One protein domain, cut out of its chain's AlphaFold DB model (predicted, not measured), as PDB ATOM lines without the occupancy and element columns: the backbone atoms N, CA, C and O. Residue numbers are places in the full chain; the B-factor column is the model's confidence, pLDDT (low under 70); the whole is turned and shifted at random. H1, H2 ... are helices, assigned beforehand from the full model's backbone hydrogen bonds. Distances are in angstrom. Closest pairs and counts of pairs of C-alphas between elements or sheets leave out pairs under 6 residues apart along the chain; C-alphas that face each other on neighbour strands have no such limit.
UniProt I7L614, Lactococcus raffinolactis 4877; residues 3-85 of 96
ATOM      1  N   SER A   3     -37.819 -18.744  19.982       90.19
ATOM      2  CA  SER A   3     -39.121 -18.056  19.971       90.19
ATOM      3  C   SER A   3     -39.172 -16.765  19.140       90.19
ATOM      4  O   SER A   3     -40.252 -16.245  18.892       90.19
ATOM      5  N   GLN A   4     -38.020 -16.221  18.738       92.38
ATOM      6  CA  GLN A   4     -37.907 -14.935  18.037       92.38
ATOM      7  C   GLN A   4     -37.499 -15.100  16.566       92.38
ATOM      8  O   GLN A   4     -37.435 -14.115  15.837       92.38
ATOM      9  N   THR A   5     -37.208 -16.325  16.120       95.44
ATOM     10  CA  THR A   5     -36.709 -16.604  14.770       95.44
ATOM     11  C   THR A   5     -37.635 -17.612  14.084       95.44
ATOM     12  O   THR A   5     -37.571 -18.803  14.395       95.44
ATOM     13  N   PRO A   6     -38.507 -17.167  13.158       93.44
ATOM     14  CA  PRO A   6     -39.402 -18.061  12.428       93.44
ATOM     15  C   PRO A   6     -38.643 -19.203  11.741       93.44
ATOM     16  O   PRO A   6     -37.638 -18.975  11.073       93.44
ATOM     17  N   GLY A   7     -39.125 -20.435  11.915       94.00
ATOM     18  CA  GLY A   7     -38.516 -21.636  11.329       94.00
ATOM     19  C   GLY A   7     -37.287 -22.182  12.066       94.00
ATOM     20  O   GLY A   7     -36.733 -23.188  11.630       94.00
ATOM     21  N   ALA A   8     -36.853 -21.571  13.175       96.19
ATOM     22  CA  ALA A   8     -35.722 -22.076  13.947       96.19
ATOM     23  C   ALA A   8     -36.033 -23.403  14.661       96.19
ATOM     24  O   ALA A   8     -37.127 -23.610  15.189       96.19
ATOM     25  N   ILE A   9     -35.017 -24.265  14.748       95.00
ATOM     26  CA  ILE A   9     -35.024 -25.512  15.518       95.00
ATOM     27  C   ILE A   9     -33.788 -25.567  16.420       95.00
ATOM     28  O   ILE A   9     -32.706 -25.115  16.048       95.00
ATOM     29  N   SER A  10     -33.955 -26.085  17.633       94.38
ATOM     30  CA  SER A  10     -32.875 -26.287  18.600       94.38
ATOM     31  C   SER A  10     -33.268 -27.384  19.594       94.38
ATOM     32  O   SER A  10     -34.362 -27.942  19.498       94.38
ATOM     33  N   TYR A  11     -32.395 -27.678  20.554       93.25
ATOM     34  CA  TYR A  11     -32.635 -28.619  21.644       93.25
ATOM     35  C   TYR A  11     -32.404 -27.921  22.987       93.25
ATOM     36  O   TYR A  11     -31.487 -27.118  23.139       93.25
ATOM     37  N   VAL A  12     -33.258 -28.218  23.964       90.81
ATOM     38  CA  VAL A  12     -33.189 -27.672  25.325       90.81
ATOM     39  C   VAL A  12     -33.595 -28.747  26.328       90.81
ATOM     40  O   VAL A  12     -34.310 -29.686  25.977       90.81
ATOM     41  N   ALA A  13     -33.165 -28.599  27.582       89.38
ATOM     42  CA  ALA A  13     -33.667 -29.423  28.679       89.38
ATOM     43  C   ALA A  13     -35.189 -29.255  28.849       89.38
ATOM     44  O   ALA A  13     -35.730 -28.184  28.563       89.38
ATOM     45  N   PHE A  14     -35.870 -30.285  29.362       87.12
ATOM     46  CA  PHE A  14     -37.330 -30.272  29.547       87.12
ATOM     47  C   PHE A  14     -37.793 -29.110  30.435       87.12
ATOM     48  O   PHE A  14     -38.790 -28.466  30.125       87.12
ATOM     49  N   SER A  15     -37.008 -28.762  31.457       83.88
ATOM     50  CA  SER A  15     -37.251 -27.617  32.347       83.88
ATOM     51  C   SER A  15     -37.298 -26.255  31.636       83.88
ATOM     52  O   SER A  15     -37.809 -25.281  32.189       83.88
ATOM     53  N   ASN A  16     -36.794 -26.171  30.401       86.00
ATOM     54  CA  ASN A  16     -36.807 -24.965  29.577       86.00
ATOM     55  C   ASN A  16     -37.898 -24.967  28.497       86.00
ATOM     56  O   ASN A  16     -38.003 -23.990  27.749       86.00
ATOM     57  N   ILE A  17     -38.715 -26.020  28.410       84.75
ATOM     58  CA  ILE A  17     -39.897 -26.028  27.547       84.75
ATOM     59  C   ILE A  17     -40.946 -25.120  28.199       84.75
ATOM     60  O   ILE A  17     -41.430 -25.379  29.296       84.75
ATOM     61  N   LYS A  18     -41.258 -24.018  27.520       81.94
ATOM     62  CA  LYS A  18     -42.232 -23.001  27.935       81.94
ATOM     63  C   LYS A  18     -43.208 -22.758  26.793       81.94
ATOM     64  O   LYS A  18     -42.883 -23.059  25.649       81.94
ATOM     65  N   ASP A  19     -44.324 -22.090  27.070       82.81
ATOM     66  CA  ASP A  19     -45.367 -21.781  26.076       82.81
ATOM     67  C   ASP A  19     -44.860 -21.007  24.842       82.81
ATOM     68  O   ASP A  19     -45.498 -20.997  23.794       82.81
ATOM     69  N   SER A  20     -43.689 -20.369  24.939       86.69
ATOM     70  CA  SER A  20     -43.049 -19.641  23.840       86.69
ATOM     71  C   SER A  20     -42.271 -20.518  22.852       86.69
ATOM     72  O   SER A  20     -41.788 -20.003  21.842       86.69
ATOM     73  N   VAL A  21     -42.117 -21.818  23.123       88.56
ATOM     74  CA  VAL A  21     -41.435 -22.778  22.247       88.56
ATOM     75  C   VAL A  21     -42.267 -24.049  22.098       88.56
ATOM     76  O   VAL A  21     -42.759 -24.619  23.067       88.56
ATOM     77  N   LYS A  22     -42.423 -24.525  20.862       89.38
ATOM     78  CA  LYS A  22     -43.165 -25.756  20.581       89.38
ATOM     79  C   LYS A  22     -42.249 -26.968  20.743       89.38
ATOM     80  O   LYS A  22     -41.287 -27.112  19.991       89.38
ATOM     81  N   ALA A  23     -42.586 -27.861  21.670       92.31
ATOM     82  CA  ALA A  23     -41.965 -29.178  21.740       92.31
ATOM     83  C   ALA A  23     -42.409 -30.042  20.546       92.31
ATOM     84  O   ALA A  23     -43.593 -30.071  20.199       92.31
ATOM     85  N   LEU A  24     -41.458 -30.727  19.910       93.69
ATOM     86  CA  LEU A  24     -41.718 -31.647  18.803       93.69
ATOM     87  C   LEU A  24     -41.710 -33.096  19.293       93.69
ATOM     88  O   LEU A  24     -41.001 -33.440  20.237       93.69
ATOM     89  N   GLU A  25     -42.488 -33.936  18.619       95.75
ATOM     90  CA  GLU A  25     -42.396 -35.387  18.751       95.75
ATOM     91  C   GLU A  25     -41.247 -35.912  17.885       95.75
ATOM     92  O   GLU A  25     -40.980 -35.376  16.806       95.75
ATOM     93  N   LEU A  26     -40.583 -36.969  18.346       96.25
ATOM     94  CA  LEU A  26     -39.553 -37.683  17.597       96.25
ATOM     95  C   LEU A  26     -40.091 -39.073  17.269       96.25
ATOM     96  O   LEU A  26     -40.453 -39.803  18.183       96.25
ATOM     97  N   ASP A  27     -40.177 -39.430  15.987       96.56
ATOM     98  CA  ASP A  27     -40.755 -40.709  15.536       96.56
ATOM     99  C   ASP A  27     -42.178 -40.976  16.096       96.56
ATOM    100  O   ASP A  27     -42.546 -42.114  16.375       96.56
ATOM    101  N   GLY A  28     -42.986 -39.926  16.309       97.25
ATOM    102  CA  GLY A  28     -44.318 -40.025  16.937       97.25
ATOM    103  C   GLY A  28     -44.303 -40.195  18.465       97.25
ATOM    104  O   GLY A  28     -45.348 -40.402  19.081       97.25
ATOM    105  N   VAL A  29     -43.130 -40.103  19.098       98.06
ATOM    106  CA  VAL A  29     -42.959 -40.190  20.552       98.06
ATOM    107  C   VAL A  29     -42.853 -38.794  21.160       98.06
ATOM    108  O   VAL A  29     -42.031 -37.972  20.754       98.06
ATOM    109  N   LYS A  30     -43.668 -38.532  22.187       95.50
ATOM    110  CA  LYS A  30     -43.654 -37.267  22.939       95.50
ATOM    111  C   LYS A  30     -42.466 -37.175  23.911       95.50
ATOM    112  O   LYS A  30     -42.134 -38.190  24.531       95.50
ATOM    113  N   PRO A  31     -41.902 -35.975  24.139       93.19
ATOM    114  CA  PRO A  31     -40.872 -35.737  25.151       93.19
ATOM    115  C   PRO A  31     -41.483 -35.770  26.556       93.19
ATOM    116  O   PRO A  31     -41.888 -34.746  27.098       93.19
ATOM    117  N   THR A  32     -41.605 -36.962  27.135       92.50
ATOM    118  CA  THR A  32     -42.143 -37.157  28.488       92.50
ATOM    119  C   THR A  32     -41.206 -38.027  29.305       92.50
ATOM    120  O   THR A  32     -40.544 -38.905  28.755       92.50
ATOM    121  N   GLU A  33     -41.182 -37.826  30.620       92.12
ATOM    122  CA  GLU A  33     -40.383 -38.628  31.557       92.12
ATOM    123  C   GLU A  33     -40.660 -40.129  31.421       92.12
ATOM    124  O   GLU A  33     -39.733 -40.934  31.387       92.12
ATOM    125  N   LYS A  34     -41.931 -40.509  31.232       94.81
ATOM    126  CA  LYS A  34     -42.326 -41.900  30.978       94.81
ATOM    127  C   LYS A  34     -41.619 -42.488  29.753       94.81
ATOM    128  O   LYS A  34     -41.132 -43.609  29.825       94.81
ATOM    129  N   ASN A  35     -41.558 -41.734  28.656       96.81
ATOM    130  CA  ASN A  35     -40.921 -42.189  27.420       96.81
ATOM    131  C   ASN A  35     -39.388 -42.157  27.520       96.81
ATOM    132  O   ASN A  35     -38.720 -42.931  26.844       96.81
ATOM    133  N   VAL A  36     -38.815 -41.287  28.360       96.00
ATOM    134  CA  VAL A  36     -37.377 -41.313  28.678       96.00
ATOM    135  C   VAL A  36     -37.037 -42.590  29.449       96.00
ATOM    136  O   VAL A  36     -36.096 -43.292  29.083       96.00
ATOM    137  N   ALA A  37     -37.837 -42.933  30.466       96.19
ATOM    138  CA  ALA A  37     -37.607 -44.087  31.333       96.19
ATOM    139  C   ALA A  37     -37.528 -45.422  30.574       96.19
ATOM    140  O   ALA A  37     -36.828 -46.331  31.020       96.19
ATOM    141  N   THR A  38     -38.221 -45.544  29.439       97.19
ATOM    142  CA  THR A  38     -38.257 -46.740  28.576       97.19
ATOM    143  C   THR A  38     -37.383 -46.628  27.323       97.19
ATOM    144  O   THR A  38     -37.334 -47.570  26.538       97.19
ATOM    145  N   ASN A  39     -36.668 -45.511  27.132       97.00
ATOM    146  CA  ASN A  39     -35.919 -45.164  25.914       97.00
ATOM    147  C   ASN A  39     -36.767 -44.976  24.638       97.00
ATOM    148  O   ASN A  39     -36.202 -44.870  23.548       97.00
ATOM    149  N   ASP A  40     -38.095 -44.887  24.745       97.62
ATOM    150  CA  ASP A  40     -38.948 -44.529  23.604       97.62
ATOM    151  C   ASP A  40     -38.618 -43.105  23.125       97.62
ATOM    152  O   ASP A  40     -38.493 -42.839  21.929       97.62
ATOM    153  N   TRP A  41     -38.403 -42.184  24.071       97.25
ATOM    154  CA  TRP A  41     -37.781 -40.895  23.794       97.25
ATOM    155  C   TRP A  41     -36.261 -41.050  23.871       97.25
ATOM    156  O   TRP A  41     -35.705 -41.258  24.944       97.25
ATOM    157  N   LYS A  42     -35.577 -40.931  22.730       95.75
ATOM    158  CA  LYS A  42     -34.150 -41.287  22.597       95.75
ATOM    159  C   LYS A  42     -33.176 -40.189  23.058       95.75
ATOM    160  O   LYS A  42     -32.004 -40.480  23.314       95.75
ATOM    161  N   ILE A  43     -33.638 -38.937  23.163       95.25
ATOM    162  CA  ILE A  43     -32.803 -37.763  23.477       95.25
ATOM    163  C   ILE A  43     -32.802 -37.513  24.989       95.25
ATOM    164  O   ILE A  43     -33.642 -36.784  25.513       95.25
ATOM    165  N   TRP A  44     -31.848 -38.123  25.683       95.69
ATOM    166  CA  TRP A  44     -31.597 -37.942  27.113       95.69
ATOM    167  C   TRP A  44     -30.142 -38.301  27.437       95.69
ATOM    168  O   TRP A  44     -29.465 -38.959  26.636       95.69
ATOM    169  N   SER A  45     -29.670 -37.879  28.606       94.69
ATOM    170  CA  SER A  45     -28.335 -38.166  29.136       94.69
ATOM    171  C   SER A  45     -28.378 -38.286  30.658       94.69
ATOM    172  O   SER A  45     -29.357 -37.890  31.287       94.69
ATOM    173  N   TYR A  46     -27.318 -38.839  31.243       95.31
ATOM    174  CA  TYR A  46     -27.142 -38.872  32.691       95.31
ATOM    175  C   TYR A  46     -26.568 -37.557  33.208       95.31
ATOM    176  O   TYR A  46     -25.684 -36.971  32.585       95.31
ATOM    177  N   GLU A  47     -27.017 -37.162  34.395       94.25
ATOM    178  CA  GLU A  47     -26.311 -36.195  35.228       94.25
ATOM    179  C   GLU A  47     -25.335 -36.956  36.127       94.25
ATOM    180  O   GLU A  47     -25.721 -37.899  36.824       94.25
ATOM    181  N   HIS A  48     -24.058 -36.580  36.100       94.81
ATOM    182  CA  HIS A  48     -23.005 -37.319  36.789       94.81
ATOM    183  C   HIS A  48     -22.417 -36.531  37.962       94.81
ATOM    184  O   HIS A  48     -22.092 -35.353  37.840       94.81
ATOM    185  N   MET A  49     -22.178 -37.228  39.074       95.31
ATOM    186  CA  MET A  49     -21.328 -36.765  40.172       95.31
ATOM    187  C   MET A  49     -20.129 -37.708  40.284       95.31
ATOM    188  O   MET A  49     -20.299 -38.889  40.578       95.31
ATOM    189  N   TYR A  50     -18.921 -37.200  40.038       95.31
ATOM    190  CA  TYR A  50     -17.686 -37.985  40.089       95.31
ATOM    191  C   TYR A  50     -16.888 -37.689  41.362       95.31
ATOM    192  O   TYR A  50     -16.873 -36.560  41.850       95.31
ATOM    193  N   THR A  51     -16.196 -38.706  41.880       96.19
ATOM    194  CA  THR A  51     -15.218 -38.565  42.969       96.19
ATOM    195  C   THR A  51     -13.918 -39.264  42.595       96.19
ATOM    196  O   THR A  51     -13.905 -40.140  41.728       96.19
ATOM    197  N   GLU A  52     -12.822 -38.847  43.227       95.56
ATOM    198  CA  GLU A  52     -11.514 -39.462  43.021       95.56
ATOM    199  C   GLU A  52     -11.543 -40.929  43.465       95.56
ATOM    200  O   GLU A  52     -12.055 -41.270  44.538       95.56
ATOM    201  N   LYS A  53     -10.988 -41.815  42.637       94.19
ATOM    202  CA  LYS A  53     -11.090 -43.255  42.866       94.19
ATOM    203  C   LYS A  53     -10.314 -43.639  44.125       94.19
ATOM    204  O   LYS A  53      -9.105 -43.456  44.204       94.19
ATOM    205  N   GLY A  54     -11.012 -44.233  45.092       94.06
ATOM    206  CA  GLY A  54     -10.411 -44.654  46.361       94.06
ATOM    207  C   GLY A  54     -10.174 -43.514  47.356       94.06
ATOM    208  O   GLY A  54      -9.553 -43.751  48.386       94.06
ATOM    209  N   ASN A  55     -10.671 -42.305  47.073       95.19
ATOM    210  CA  ASN A  55     -10.544 -41.143  47.955       95.19
ATOM    211  C   ASN A  55     -11.876 -40.381  48.097       95.19
ATOM    212  O   ASN A  55     -11.919 -39.150  48.118       95.19
ATOM    213  N   THR A  56     -12.988 -41.116  48.158       96.19
ATOM    214  CA  THR A  56     -14.304 -40.551  48.471       96.19
ATOM    215  C   THR A  56     -14.385 -40.276  49.969       96.19
ATOM    216  O   THR A  56     -14.226 -41.177  50.788       96.19
ATOM    217  N   THR A  57     -14.627 -39.023  50.337       97.38
ATOM    218  CA  THR A  57     -14.806 -38.622  51.736       97.38
ATOM    219  C   THR A  57     -16.237 -38.881  52.213       97.38
ATOM    220  O   THR A  57     -17.189 -38.805  51.436       97.38
ATOM    221  N   ASP A  58     -16.402 -39.058  53.523       97.25
ATOM    222  CA  ASP A  58     -17.703 -39.225  54.190       97.25
ATOM    223  C   ASP A  58     -18.705 -38.104  53.845       97.25
ATOM    224  O   ASP A  58     -19.906 -38.324  53.680       97.25
ATOM    225  N   GLY A  59     -18.209 -36.866  53.722       97.94
ATOM    226  CA  GLY A  59     -19.020 -35.708  53.343       97.94
ATOM    227  C   GLY A  59     -19.487 -35.761  51.887       97.94
ATOM    228  O   GLY A  59     -20.643 -35.441  51.608       97.94
ATOM    229  N   GLN A  60     -18.622 -36.205  50.968       97.75
ATOM    230  CA  GLN A  60     -18.980 -36.391  49.559       97.75
ATOM    231  C   GLN A  60     -20.032 -37.489  49.401       97.75
ATOM    232  O   GLN A  60     -21.020 -37.280  48.702       97.75
ATOM    233  N   GLU A  61     -19.871 -38.620  50.092       96.44
ATOM    234  CA  GLU A  61     -20.838 -39.721  50.047       96.44
ATOM    235  C   GLU A  61     -22.212 -39.300  50.590       96.44
ATOM    236  O   GLU A  61     -23.240 -39.545  49.950       96.44
ATOM    237  N   LYS A  62     -22.242 -38.580  51.721       97.94
ATOM    238  CA  LYS A  62     -23.486 -38.032  52.286       97.94
ATOM    239  C   LYS A  62     -24.160 -37.047  51.343       97.94
ATOM    240  O   LYS A  62     -25.377 -37.107  51.186       97.94
ATOM    241  N   PHE A  63     -23.397 -36.163  50.701       97.31
ATOM    242  CA  PHE A  63     -23.951 -35.197  49.755       97.31
ATOM    243  C   PHE A  63     -24.528 -35.881  48.510       97.31
ATOM    244  O   PHE A  63     -25.680 -35.633  48.156       97.31
ATOM    245  N   ILE A  64     -23.771 -36.794  47.892       95.75
ATOM    246  CA  ILE A  64     -24.221 -37.577  46.732       95.75
ATOM    247  C   ILE A  64     -25.499 -38.343  47.074       95.75
ATOM    248  O   ILE A  64     -26.464 -38.310  46.308       95.75
ATOM    249  N   THR A  65     -25.542 -38.983  48.244       94.81
ATOM    250  CA  THR A  65     -26.725 -39.709  48.721       94.81
ATOM    251  C   THR A  65     -27.908 -38.767  48.931       94.81
ATOM    252  O   THR A  65     -29.006 -39.059  48.459       94.81
ATOM    253  N   ALA A  66     -27.696 -37.623  49.587       95.62
ATOM    254  CA  ALA A  66     -28.746 -36.645  49.855       95.62
ATOM    255  C   ALA A  66     -29.370 -36.083  48.570       95.62
ATOM    256  O   ALA A  66     -30.586 -35.925  48.511       95.62
ATOM    257  N   VAL A  67     -28.566 -35.817  47.533       94.31
ATOM    258  CA  VAL A  67     -29.066 -35.364  46.225       94.31
ATOM    259  C   VAL A  67     -29.793 -36.498  45.502       94.31
ATOM    260  O   VAL A  67     -30.947 -36.337  45.115       94.31
ATOM    261  N   THR A  68     -29.150 -37.661  45.366       92.00
ATOM    262  CA  THR A  68     -29.669 -38.787  44.566       92.00
ATOM    263  C   THR A  68     -30.974 -39.346  45.130       92.00
ATOM    264  O   THR A  68     -31.847 -39.763  44.374       92.00
ATOM    265  N   LYS A  69     -31.140 -39.342  46.459       93.56
ATOM    266  CA  LYS A  69     -32.349 -39.844  47.127       93.56
ATOM    267  C   LYS A  69     -33.479 -38.821  47.214       93.56
ATOM    268  O   LYS A  69     -34.599 -39.184  47.570       93.56
ATOM    269  N   ASN A  70     -33.234 -37.554  46.881       95.38
ATOM    270  CA  ASN A  70     -34.257 -36.516  46.942       95.38
ATOM    271  C   ASN A  70     -35.054 -36.430  45.632       95.38
ATOM    272  O   ASN A  70     -34.930 -35.478  44.863       95.38
ATOM    273  N   LYS A  71     -35.905 -37.434  45.400       93.69
ATOM    274  CA  LYS A  71     -36.745 -37.533  44.199       93.69
ATOM    275  C   LYS A  71     -37.602 -36.283  43.965       93.69
ATOM    276  O   LYS A  71     -37.600 -35.749  42.863       93.69
ATOM    277  N   ALA A  72     -38.239 -35.759  45.012       93.44
ATOM    278  CA  ALA A  72     -39.076 -34.563  44.915       93.44
ATOM    279  C   ALA A  72     -38.297 -33.320  44.443       93.44
ATOM    280  O   ALA A  72     -38.827 -32.497  43.697       93.44
ATOM    281  N   LEU A  73     -37.036 -33.167  44.865       93.00
ATOM    282  CA  LEU A  73     -36.175 -32.089  44.380       93.00
ATOM    283  C   LEU A  73     -35.809 -32.284  42.907       93.00
ATOM    284  O   LEU A  73     -35.880 -31.322  42.146       93.00
ATOM    285  N   LEU A  74     -35.424 -33.503  42.517       91.81
ATOM    286  CA  LEU A  74     -35.062 -33.825  41.135       91.81
ATOM    287  C   LEU A  74     -36.234 -33.551  40.184       91.81
ATOM    288  O   LEU A  74     -36.070 -32.795  39.228       91.81
ATOM    289  N   GLU A  75     -37.429 -34.040  40.517       88.88
ATOM    290  CA  GLU A  75     -38.655 -33.815  39.742       88.88
ATOM    291  C   GLU A  75     -39.007 -32.325  39.652       88.88
ATOM    292  O   GLU A  75     -39.290 -31.808  38.573       88.88
ATOM    293  N   LYS A  76     -38.911 -31.580  40.765       89.31
ATOM    294  CA  LYS A  76     -39.154 -30.127  40.773       89.31
ATOM    295  C   LYS A  76     -38.207 -29.366  39.838       89.31
ATOM    296  O   LYS A  76     -38.579 -28.321  39.306       89.31
ATOM    297  N   LEU A  77     -36.982 -29.856  39.668       88.44
ATOM    298  CA  LEU A  77     -35.979 -29.277  38.774       88.44
ATOM    299  C   LEU A  77     -36.111 -29.776  37.321       88.44
ATOM    300  O   LEU A  77     -35.400 -29.279  36.446       88.44
ATOM    301  N   GLY A  78     -37.039 -30.700  37.051       87.56
ATOM    302  CA  GLY A  78     -37.278 -31.286  35.732       87.56
ATOM    303  C   GLY A  78     -36.325 -32.427  35.375       87.56
ATOM    304  O   GLY A  78     -36.126 -32.691  34.189       87.56
ATOM    305  N   TYR A  79     -35.714 -33.070  36.374       92.00
ATOM    306  CA  TYR A  79     -34.905 -34.275  36.206       92.00
ATOM    307  C   TYR A  79     -35.707 -35.522  36.565       92.00
ATOM    308  O   TYR A  79     -36.438 -35.555  37.553       92.00
ATOM    309  N   LEU A  80     -35.479 -36.587  35.801       93.00
ATOM    310  CA  LEU A  80     -35.986 -37.916  36.108       93.00
ATOM    311  C   LEU A  80     -35.042 -38.621  37.088       93.00
ATOM    312  O   LEU A  80     -33.829 -38.655  36.873       93.00
ATOM    313  N   SER A  81     -35.592 -39.209  38.151       93.25
ATOM    314  CA  SER A  81     -34.801 -40.031  39.069       93.25
ATOM    315  C   SER A  81     -34.277 -41.284  38.364       93.25
ATOM    316  O   SER A  81     -35.004 -41.958  37.634       93.25
ATOM    317  N   ILE A  82     -33.028 -41.662  38.644       91.75
ATOM    318  CA  ILE A  82     -32.444 -42.914  38.140       91.75
ATOM    319  C   ILE A  82     -33.216 -44.145  38.617       91.75
ATOM    320  O   ILE A  82     -33.260 -45.145  37.908       91.75
ATOM    321  N   GLU A  83     -33.884 -44.065  39.768       91.94
ATOM    322  CA  GLU A  83     -34.728 -45.150  40.281       91.94
ATOM    323  C   GLU A  83     -35.952 -45.423  39.380       91.94
ATOM    324  O   GLU A  83     -36.507 -46.526  39.386       91.94
ATOM    325  N   ASP A  84     -36.357 -44.445  38.564       93.31
ATOM    326  CA  ASP A  84     -37.489 -44.578  37.648       93.31
ATOM    327  C   ASP A  84     -37.090 -45.139  36.278       93.31
ATOM    328  O   ASP A  84     -37.932 -45.744  35.606       93.31
ATOM    329  N   MET A  85     -35.817 -45.017  35.889       95.81
ATOM    330  CA  MET A  85     -35.294 -45.541  34.624       95.81
ATOM    331  C   MET A  85     -35.456 -47.068  34.545       95.81
ATOM    332  O   MET A  85     -35.212 -47.792  35.511       95.81
TER     333      MET A  85
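What this domain is: This is residues 3 to 85 of the 96 residues of a protein of Lactococcus raffinolactis 4877 (UniProt I7L614). Little regular structure: an elongated, mostly looping chain, in which residues 42 to 51 run out to a free turn at one end and H2, the longest helix, followed by H3, leads back. Loops of residues 3 to 32 and short H1 make much of the other end. The printed part has 83 residues, with three named helices in the order H1, H2, H3 and no named strand; the class is all helix, with 22 residues in named elements. It is loose, with a radius of gyration of the C-alphas of 16.5 A and spans of 51 by 28 by 24 A.

Where its parts are: H2, residues 58 to 68, is 15.4 A long and begins at C-alpha 58 (-17.703, -39.225, 54.190). H3 is residues 71 to 76, 8.5 A, ending at C-alpha 76 (-39.154, -30.127, 40.773). H1 is residues 33 to 37, 6.1 A.

How they stand to each other: H2 and H3 meet only through their tight link. H1 is apart from H2 and H3. In H1, H2 and H3 every O i to N i+4 pair is within hydrogen-bond range.

The domain as a whole: The C-alphas of Pro 6 and Gly 54 are farthest apart, 52.0 A. Residues 52 to 59, of which 58 and 59 belong to H2, stand free. The link H1 to H2 is long, 20 residues. The printed part has no cut, and no printed residue is under 70 in pLDDT.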